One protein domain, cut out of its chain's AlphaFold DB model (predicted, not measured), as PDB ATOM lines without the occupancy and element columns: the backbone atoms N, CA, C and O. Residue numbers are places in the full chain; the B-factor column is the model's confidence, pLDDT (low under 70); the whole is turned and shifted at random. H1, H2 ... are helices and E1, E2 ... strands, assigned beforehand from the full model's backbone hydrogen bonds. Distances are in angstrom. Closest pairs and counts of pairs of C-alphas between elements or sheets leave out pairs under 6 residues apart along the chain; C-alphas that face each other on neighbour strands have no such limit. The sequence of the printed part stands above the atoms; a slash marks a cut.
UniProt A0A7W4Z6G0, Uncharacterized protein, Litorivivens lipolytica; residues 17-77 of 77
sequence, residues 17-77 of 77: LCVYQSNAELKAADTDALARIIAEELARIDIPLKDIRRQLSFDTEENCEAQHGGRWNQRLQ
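AT A GLANCE: This is residues 17 to 77 of the 77 residues of an uncharacterized protein of Litorivivens lipolytica (UniProt A0A7W4Z6G0). A short parallel ribbon of two strands, E1 beside E2, lies in the middle of a loose model; H1 and the long H2 make an arch from the end of E1 back toward the start of E2, and H4 with the small H5 forms a group beyond the other end of E2. At the far end of the arch residues 41 to 46 stick out, of which 41 to 44 belong to H2. The printed part has 61 residues with five named helices and two named strands, in the order E1 H1 H2 H3 E2 H4 H5, and the class is mostly helix. The whole is loose, with a radius of gyration of the C-alphas of 13.1 A and spans of 36 by 27 by 16 A.

IN THESE COORDINATES: Find C-alpha 17 at (367.086, 302.341, 217.504); there E1, residues 17 to 20, begins and runs 9.8 A. Next comes H1, residues 23 to 28, 8.6 A long. Look for C-alpha 31 at (358.139, 300.432, 210.346), where H2, residues 31 to 44, begins; it runs 19.9 A. H3, residues 52 to 55, spans 5.0 A, and E2, residues 56 to 60, follows it directly over 13.9 A. H4, residues 61 to 68, is 10.0 A long, and H5, residues 72 to 75, is 4.8 A long and ends at C-alpha 75, (377.706, 305.060, 214.314).

HOW THE PARTS SIT: Begin at the sheet, where E1 and E2 are parallel neighbours at 29 degrees; N 18 and O 57 are 2.9 A apart, and N 59 and O 18 are also 2.9 A apart, both within hydrogen-bond range. E1, then H1, H2 and H3, then E2 make a strand-helix-strand unit, two parallel neighbour strands with helices between them along the chain. The closest C-alphas of H1 and E2 are those of Asn 23 and Thr 60, 6.1 A apart. H1 and H2 meet only through their link. The closest C-alphas of H2 and E2 are those of Ala 35 and Leu 56, 7.2 A apart. H2 and H3 are close but not clearly touching, with the C-alphas of Ala 39 and Ile 52 closest at 7.3 A. H4 touches H5, the closest C-alphas being those of Cys 64 and Trp 72, 6.5 A apart. H2 and H4 are apart. In H1, H2 and H4 every O i to N i+4 pair is within hydrogen-bond range, while H3 and H5 are too short for such a pair.

THE WHOLE: The C-alphas farthest apart are those of Asp 46 and Ala 66, 37.0 A. The printed part has no cut, ends at residue 77, the chain's last, and has no long link; H2 to H3 is a short link of 7 residues. The mean pLDDT of the printed part is 91.1, and residue 77 alone is under 70.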
ATOM      1  N   LEU A  17     366.587 302.741 218.812       92.38
ATOM      2  CA  LEU A  17     367.086 302.341 217.504       92.38
ATOM      3  C   LEU A  17     366.721 300.883 217.255       92.38
ATOM      4  O   LEU A  17     367.153 299.998 217.994       92.38
ATOM      5  N   CYS A  18     365.941 300.638 216.213       93.88
ATOM      6  CA  CYS A  18     365.621 299.296 215.750       93.88
ATOM      7  C   CYS A  18     366.577 298.912 214.618       93.88
ATOM      8  O   CYS A  18     366.607 299.576 213.581       93.88
ATOM      9  N   VAL A  19     367.346 297.843 214.819       93.94
ATOM     10  CA  VAL A  19     368.346 297.364 213.860       93.94
ATOM     11  C   VAL A  19     367.847 296.083 213.189       93.94
ATOM     12  O   VAL A  19     367.564 295.098 213.868       93.94
ATOM     13  N   TYR A  20     367.742 296.101 211.862       94.88
ATOM     14  CA  TYR A  20     367.435 294.930 211.032       94.88
ATOM     15  C   TYR A  20     368.719 294.279 210.513       94.88
ATOM     16  O   TYR A  20     369.775 294.912 210.496       94.88
ATOM     17  N   GLN A  21     368.658 293.029 210.047       93.94
ATOM     18  CA  GLN A  21     369.855 292.387 209.491       93.94
ATOM     19  C   GLN A  21     370.255 293.028 208.160       93.94
ATOM     20  O   GLN A  21     371.419 293.366 207.954       93.94
ATOM     21  N   SER A  22     369.283 293.238 207.268       95.56
ATOM     22  CA  SER A  22     369.535 293.748 205.917       95.56
ATOM     23  C   SER A  22     368.650 294.931 205.543       95.56
ATOM     24  O   SER A  22     367.558 295.137 206.083       95.56
ATOM     25  N   ASN A  23     369.096 295.688 204.543       94.62
ATOM     26  CA  ASN A  23     368.317 296.761 203.929       94.62
ATOM     27  C   ASN A  23     367.048 296.236 203.242       94.62
ATOM     28  O   ASN A  23     366.039 296.938 203.180       94.62
ATOM     29  N   ALA A  24     367.077 294.993 202.751       96.31
ATOM     30  CA  ALA A  24     365.909 294.341 202.169       96.31
ATOM     31  C   ALA A  24     364.829 294.065 203.225       96.31
ATOM     32  O   ALA A  24     363.658 294.353 202.981       96.31
ATOM     33  N   GLU A  25     365.221 293.568 204.402       95.12
ATOM     34  CA  GLU A  25     364.305 293.360 205.529       95.12
ATOM     35  C   GLU A  25     363.703 294.673 206.016       95.12
ATOM     36  O   GLU A  25     362.485 294.764 206.142       95.12
ATOM     37  N   LEU A  26     364.528 295.707 206.215       95.06
ATOM     38  CA  LEU A  26     364.040 297.024 206.627       95.06
ATOM     39  C   LEU A  26     363.045 297.601 205.608       95.06
ATOM     40  O   LEU A  26     362.025 298.164 205.987       95.06
ATOM     41  N   LYS A  27     363.302 297.430 204.306       94.75
ATOM     42  CA  LYS A  27     362.400 297.906 203.248       94.75
ATOM     43  C   LYS A  27     361.086 297.122 203.178       94.75
ATOM     44  O   LYS A  27     360.076 297.676 202.751       94.75
ATOM     45  N   ALA A  28     361.108 295.841 203.534       95.56
ATOM     46  CA  ALA A  28     359.918 294.993 203.587       95.56
ATOM     47  C   ALA A  28     359.136 295.146 204.902       95.56
ATOM     48  O   ALA A  28     357.985 294.715 204.978       95.56
ATOM     49  N   ALA A  29     359.749 295.729 205.933       93.75
ATOM     50  CA  ALA A  29     359.140 295.902 207.238       93.75
ATOM     51  C   ALA A  29     358.103 297.032 207.248       93.75
ATOM     52  O   ALA A  29     358.296 298.097 206.665       93.75
ATOM     53  N   ASP A  30     357.023 296.821 208.002       94.19
ATOM     54  CA  ASP A  30     356.087 297.883 208.360       94.19
ATOM     55  C   ASP A  30     356.626 298.646 209.580       94.19
ATOM     56  O   ASP A  30     356.304 298.357 210.739       94.19
ATOM     57  N   THR A  31     357.513 299.602 209.311       93.50
ATOM     58  CA  THR A  31     358.139 300.432 210.346       93.50
ATOM     59  C   THR A  31     357.122 301.287 211.100       93.50
ATOM     60  O   THR A  31     357.329 301.575 212.276       93.50
ATOM     61  N   ASP A  32     356.008 301.664 210.463       92.12
ATOM     62  CA  ASP A  32     354.954 302.464 211.089       92.12
ATOM     63  C   ASP A  32     354.154 301.637 212.102       92.12
ATOM     64  O   ASP A  32     353.870 302.113 213.207       92.12
ATOM     65  N   ALA A  33     353.813 300.390 211.764       93.06
ATOM     66  CA  ALA A  33     353.173 299.471 212.701       93.06
ATOM     67  C   ALA A  33     354.084 299.169 213.896       93.06
ATOM     68  O   ALA A  33     353.641 299.250 215.044       93.06
ATOM     69  N   LEU A  34     355.367 298.892 213.644       93.12
ATOM     70  CA  LEU A  34     356.337 298.650 214.712       93.12
ATOM     71  C   LEU A  34     356.504 299.880 215.614       93.12
ATOM     72  O   LEU A  34     356.518 299.750 216.837       93.12
ATOM     73  N   ALA A  35     356.560 301.077 215.028       92.88
ATOM     74  CA  ALA A  35     356.629 302.323 215.780       92.88
ATOM     75  C   ALA A  35     355.430 302.484 216.726       92.88
ATOM     76  O   ALA A  35     355.613 302.780 217.908       92.88
ATOM     77  N   ARG A  36     354.206 302.230 216.246       92.88
ATOM     78  CA  ARG A  36     352.996 302.287 217.085       92.88
ATOM     79  C   ARG A  36     353.067 301.315 218.256       92.88
ATOM     80  O   ARG A  36     352.840 301.737 219.385       92.88
ATOM     81  N   ILE A  37     353.454 300.063 218.005       94.00
ATOM     82  CA  ILE A  37     353.604 299.049 219.058       94.00
ATOM     83  C   ILE A  37     354.614 299.521 220.106       94.00
ATOM     84  O   ILE A  37     354.313 299.513 221.296       94.00
ATOM     85  N   ILE A  38     355.785 300.005 219.682       92.25
ATOM     86  CA  ILE A  38     356.817 300.515 220.596       92.25
ATOM     87  C   ILE A  38     356.280 301.676 221.437       92.25
ATOM     88  O   ILE A  38     356.471 301.696 222.651       92.25
ATOM     89  N   ALA A  39     355.591 302.636 220.820       91.31
ATOM     90  CA  ALA A  39     355.025 303.769 221.542       91.31
ATOM     91  C   ALA A  39     353.955 303.340 222.555       91.31
ATOM     92  O   ALA A  39     353.934 303.866 223.665       91.31
ATOM     93  N   GLU A  40     353.098 302.382 222.204       93.12
ATOM     94  CA  GLU A  40     352.062 301.850 223.091       93.12
ATOM     95  C   GLU A  40     352.639 301.044 224.261       93.12
ATOM     96  O   GLU A  40     352.150 301.165 225.386       93.12
ATOM     97  N   GLU A  41     353.653 300.210 224.022       92.75
ATOM     98  CA  GLU A  41     354.324 299.439 225.078       92.75
ATOM     99  C   GLU A  41     355.099 300.363 226.027       92.75
ATOM    100  O   GLU A  41     355.011 300.216 227.245       92.75
ATOM    101  N   LEU A  42     355.799 301.371 225.496       90.38
ATOM    102  CA  LEU A  42     356.515 302.345 226.323       90.38
ATOM    103  C   LEU A  42     355.555 303.250 227.107       90.38
ATOM    104  O   LEU A  42     355.786 303.523 228.284       90.38
ATOM    105  N   ALA A  43     354.437 303.666 226.507       90.75
ATOM    106  CA  ALA A  43     353.407 304.419 227.218       90.75
ATOM    107  C   ALA A  43     352.779 303.607 228.364       90.75
ATOM    108  O   ALA A  43     352.487 304.176 229.413       90.75
ATOM    109  N   ARG A  44     352.619 302.285 228.202       93.00
ATOM    110  CA  ARG A  44     352.096 301.384 229.247       93.00
ATOM    111  C   ARG A  44     352.971 301.297 230.496       93.00
ATOM    112  O   ARG A  44     352.461 300.933 231.550       93.00
ATOM    113  N   ILE A  45     354.254 301.630 230.383       90.69
ATOM    114  CA  ILE A  45     355.204 301.674 231.503       90.69
ATOM    115  C   ILE A  45     355.569 303.114 231.902       90.69
ATOM    116  O   ILE A  45     356.638 303.342 232.461       90.69
ATOM    117  N   ASP A  46     354.693 304.083 231.602       87.25
ATOM    118  CA  ASP A  46     354.844 305.516 231.906       87.25
ATOM    119  C   ASP A  46     356.038 306.206 231.211       87.25
ATOM    120  O   ASP A  46     356.565 307.222 231.674       87.25
ATOM    121  N   ILE A  47     356.438 305.703 230.038       87.19
ATOM    122  CA  ILE A  47     357.508 306.259 229.193       87.19
ATOM    123  C   ILE A  47     356.917 306.698 227.840       87.19
ATOM    124  O   ILE A  47     357.200 306.107 226.799       87.19
ATOM    125  N   PRO A  48     356.066 307.736 227.785       86.50
ATOM    126  CA  PRO A  48     355.495 308.166 226.514       86.50
ATOM    127  C   PRO A  48     356.575 308.750 225.590       86.50
ATOM    128  O   PRO A  48     357.269 309.709 225.947       86.50
ATOM    129  N   LEU A  49     356.670 308.220 224.365       84.94
ATOM    130  CA  LEU A  49     357.439 308.838 223.282       84.94
ATOM    131  C   LEU A  49     356.670 310.056 222.760       84.94
ATOM    132  O   LEU A  49     355.710 309.924 222.004       84.94
ATOM    133  N   LYS A  50     357.075 311.257 223.186       82.25
ATOM    134  CA  LYS A  50     356.403 312.512 222.805       82.25
ATOM    135  C   LYS A  50     356.569 312.830 221.322       82.25
ATOM    136  O   LYS A  50     355.667 313.397 220.716       82.25
ATOM    137  N   ASP A  51     357.727 312.498 220.763       85.94
ATOM    138  CA  ASP A  51     358.048 312.724 219.357       85.94
ATOM    139  C   ASP A  51     358.646 311.447 218.772       85.94
ATOM    140  O   ASP A  51     359.861 311.263 218.731       85.94
ATOM    141  N   ILE A  52     357.772 310.533 218.357       85.19
ATOM    142  CA  ILE A  52     358.175 309.207 217.887       85.19
ATOM    143  C   ILE A  52     359.158 309.270 216.715       85.19
ATOM    144  O   ILE A  52     360.072 308.466 216.654       85.19
ATOM    145  N   ARG A  53     359.039 310.258 215.821       83.31
ATOM    146  CA  ARG A  53     359.935 310.387 214.660       83.31
ATOM    147  C   ARG A  53     361.335 310.844 215.048       83.31
ATOM    148  O   ARG A  53     362.283 310.577 214.320       83.31
ATOM    149  N   ARG A  54     361.459 311.557 216.167       85.38
ATOM    150  CA  ARG A  54     362.747 311.994 216.712       85.38
ATOM    151  C   ARG A  54     363.348 310.972 217.671       85.38
ATOM    152  O   ARG A  54     364.561 310.921 217.822       85.38
ATOM    153  N   GLN A  55     362.497 310.216 218.358       88.31
ATOM    154  CA  GLN A  55     362.889 309.292 219.419       88.31
ATOM    155  C   GLN A  55     362.959 307.834 218.965       88.31
ATOM    156  O   GLN A  55     363.434 307.007 219.732       88.31
ATOM    157  N   LEU A  56     362.495 307.502 217.762       91.06
ATOM    158  CA  LEU A  56     362.610 306.178 217.165       91.06
ATOM    159  C   LEU A  56     363.280 306.296 215.800       91.06
ATOM    160  O   LEU A  56     362.898 307.117 214.968       91.06
ATOM    161  N   SER A  57     364.290 305.471 215.570       92.88
ATOM    162  CA  SER A  57     365.011 305.380 214.305       92.88
ATOM    163  C   SER A  57     365.193 303.923 213.907       92.88
ATOM    164  O   SER A  57     365.130 303.020 214.744       92.88
ATOM    165  N   PHE A  58     365.423 303.703 212.617       93.81
ATOM    166  CA  PHE A  58     365.608 302.380 212.037       93.81
ATOM    167  C   PHE A  58     366.920 302.327 211.273       93.81
ATOM    168  O   PHE A  58     367.280 303.287 210.590       93.81
ATOM    169  N   ASP A  59     367.617 301.206 211.383       94.44
ATOM    170  CA  ASP A  59     368.906 301.003 210.738       94.44
ATOM    171  C   ASP A  59     369.156 299.521 210.462       94.44
ATOM    172  O   ASP A  59     368.314 298.676 210.776       94.44
ATOM    173  N   THR A  60     370.293 299.194 209.855       95.88
ATOM    174  CA  THR A  60     370.642 297.820 209.493       95.88
ATOM    175  C   THR A  60     372.081 297.475 209.850       95.88
ATOM    176  O   THR A  60     372.972 298.326 209.788       95.88
ATOM    177  N   GLU A  61     372.318 296.208 210.190       93.81
ATOM    178  CA  GLU A  61     373.676 295.670 210.342       93.81
ATOM    179  C   GLU A  61     374.458 295.819 209.034       93.81
ATOM    180  O   GLU A  61     375.606 296.251 209.050       93.81
ATOM    181  N   GLU A  62     373.812 295.581 207.890       94.75
ATOM    182  CA  GLU A  62     374.385 295.808 206.559       94.75
ATOM    183  C   GLU A  62     374.935 297.238 206.382       94.75
ATOM    184  O   GLU A  62     376.052 297.417 205.894       94.75
ATOM    185  N   ASN A  63     374.195 298.267 206.814       93.19
ATOM    186  CA  ASN A  63     374.659 299.654 206.736       93.19
ATOM    187  C   ASN A  63     375.794 299.942 207.718       93.19
ATOM    188  O   ASN A  63     376.729 300.670 207.374       93.19
ATOM    189  N   CYS A  64     375.717 299.397 208.932       92.81
ATOM    190  CA  CYS A  64     376.771 299.561 209.926       92.81
ATOM    191  C   CYS A  64     378.075 298.894 209.468       92.81
ATOM    192  O   CYS A  64     379.151 299.482 209.593       92.81
ATOM    193  N   GLU A  65     377.986 297.716 208.855       93.44
ATOM    194  CA  GLU A  65     379.113 297.024 208.235       93.44
ATOM    195  C   GLU A  65     379.697 297.848 207.085       93.44
ATOM    196  O   GLU A  65     380.880 298.181 207.093       93.44
ATOM    197  N   ALA A  66     378.856 298.285 206.146       93.06
ATOM    198  CA  ALA A  66     379.304 299.019 204.967       93.06
ATOM    199  C   ALA A  66     379.947 300.380 205.290       93.06
ATOM    200  O   ALA A  66     380.907 300.781 204.631       93.06
ATOM    201  N   GLN A  67     379.418 301.112 206.275       92.56
ATOM    202  CA  GLN A  67     379.830 302.496 206.556       92.56
ATOM    203  C   GLN A  67     380.820 302.603 207.718       92.56
ATOM    204  O   GLN A  67     381.651 303.511 207.740       92.56
ATOM    205  N   HIS A  68     380.751 301.684 208.684       92.12
ATOM    206  CA  HIS A  68     381.546 301.746 209.910       92.12
ATOM    207  C   HIS A  68     382.306 300.446 210.213       92.12
ATOM    208  O   HIS A  68     383.016 300.403 211.221       92.12
ATOM    209  N   GLY A  69     382.232 299.416 209.362       91.69
ATOM    210  CA  GLY A  69     382.873 298.114 209.595       91.69
ATOM    211  C   GLY A  69     382.305 297.396 210.818       91.69
ATOM    212  O   GLY A  69     383.067 296.901 211.647       91.69
ATOM    213  N   GLY A  70     380.989 297.513 211.026       88.81
ATOM    214  CA  GLY A  70     380.260 296.881 212.129       88.81
ATOM    215  C   GLY A  70     380.446 297.597 213.471       88.81
ATOM    216  O   GLY A  70     379.982 297.142 214.517       88.81
ATOM    217  N   ARG A  71     381.136 298.747 213.476       91.38
ATOM    218  CA  ARG A  71     381.454 299.515 214.687       91.38
ATOM    219  C   ARG A  71     380.308 300.445 215.071       91.38
ATOM    220  O   ARG A  71     380.373 301.658 214.868       91.38
ATOM    221  N   TRP A  72     379.278 299.878 215.698       88.44
ATOM    222  CA  TRP A  72     378.116 300.622 216.206       88.44
ATOM    223  C   TRP A  72     378.482 301.778 217.142       88.44
ATOM    224  O   TRP A  72     377.843 302.823 217.116       88.44
ATOM    225  N   ASN A  73     379.557 301.649 217.915       88.38
ATOM    226  CA  ASN A  73     380.053 302.725 218.772       88.38
ATOM    227  C   ASN A  73     380.490 303.984 218.003       88.38
ATOM    228  O   ASN A  73     380.470 305.059 218.582       88.38
ATOM    229  N   GLN A  74     380.895 303.866 216.735       88.25
ATOM    230  CA  GLN A  74     381.216 305.015 215.877       88.25
ATOM    231  C   GLN A  74     379.974 305.569 215.177       88.25
ATOM    232  O   GLN A  74     379.945 306.734 214.800       88.25
ATOM    233  N   ARG A  75     378.962 304.721 214.985       85.38
ATOM    234  CA  ARG A  75     377.706 305.060 214.314       85.38
ATOM    235  C   ARG A  75     376.710 305.770 215.233       85.38
ATOM    236  O   ARG A  75     375.928 306.584 214.761       85.38
ATOM    237  N   LEU A  76     376.745 305.457 216.529       85.06
ATOM    238  CA  LEU A  76     375.871 306.021 217.568       85.06
ATOM    239  C   LEU A  76     376.513 307.176 218.354       85.06
ATOM    240  O   LEU A  76     375.968 307.580 219.382       85.06
ATOM    241  N   GLN A  77     377.692 307.637 217.925       69.81
ATOM    242  CA  GLN A  77     378.465 308.686 218.594       69.81
ATOM    243  C   GLN A  77     378.023 310.098 218.216       69.81
ATOM    244  O   GLN A  77     377.630 310.309 217.048       69.81
TER     245      GLN A  77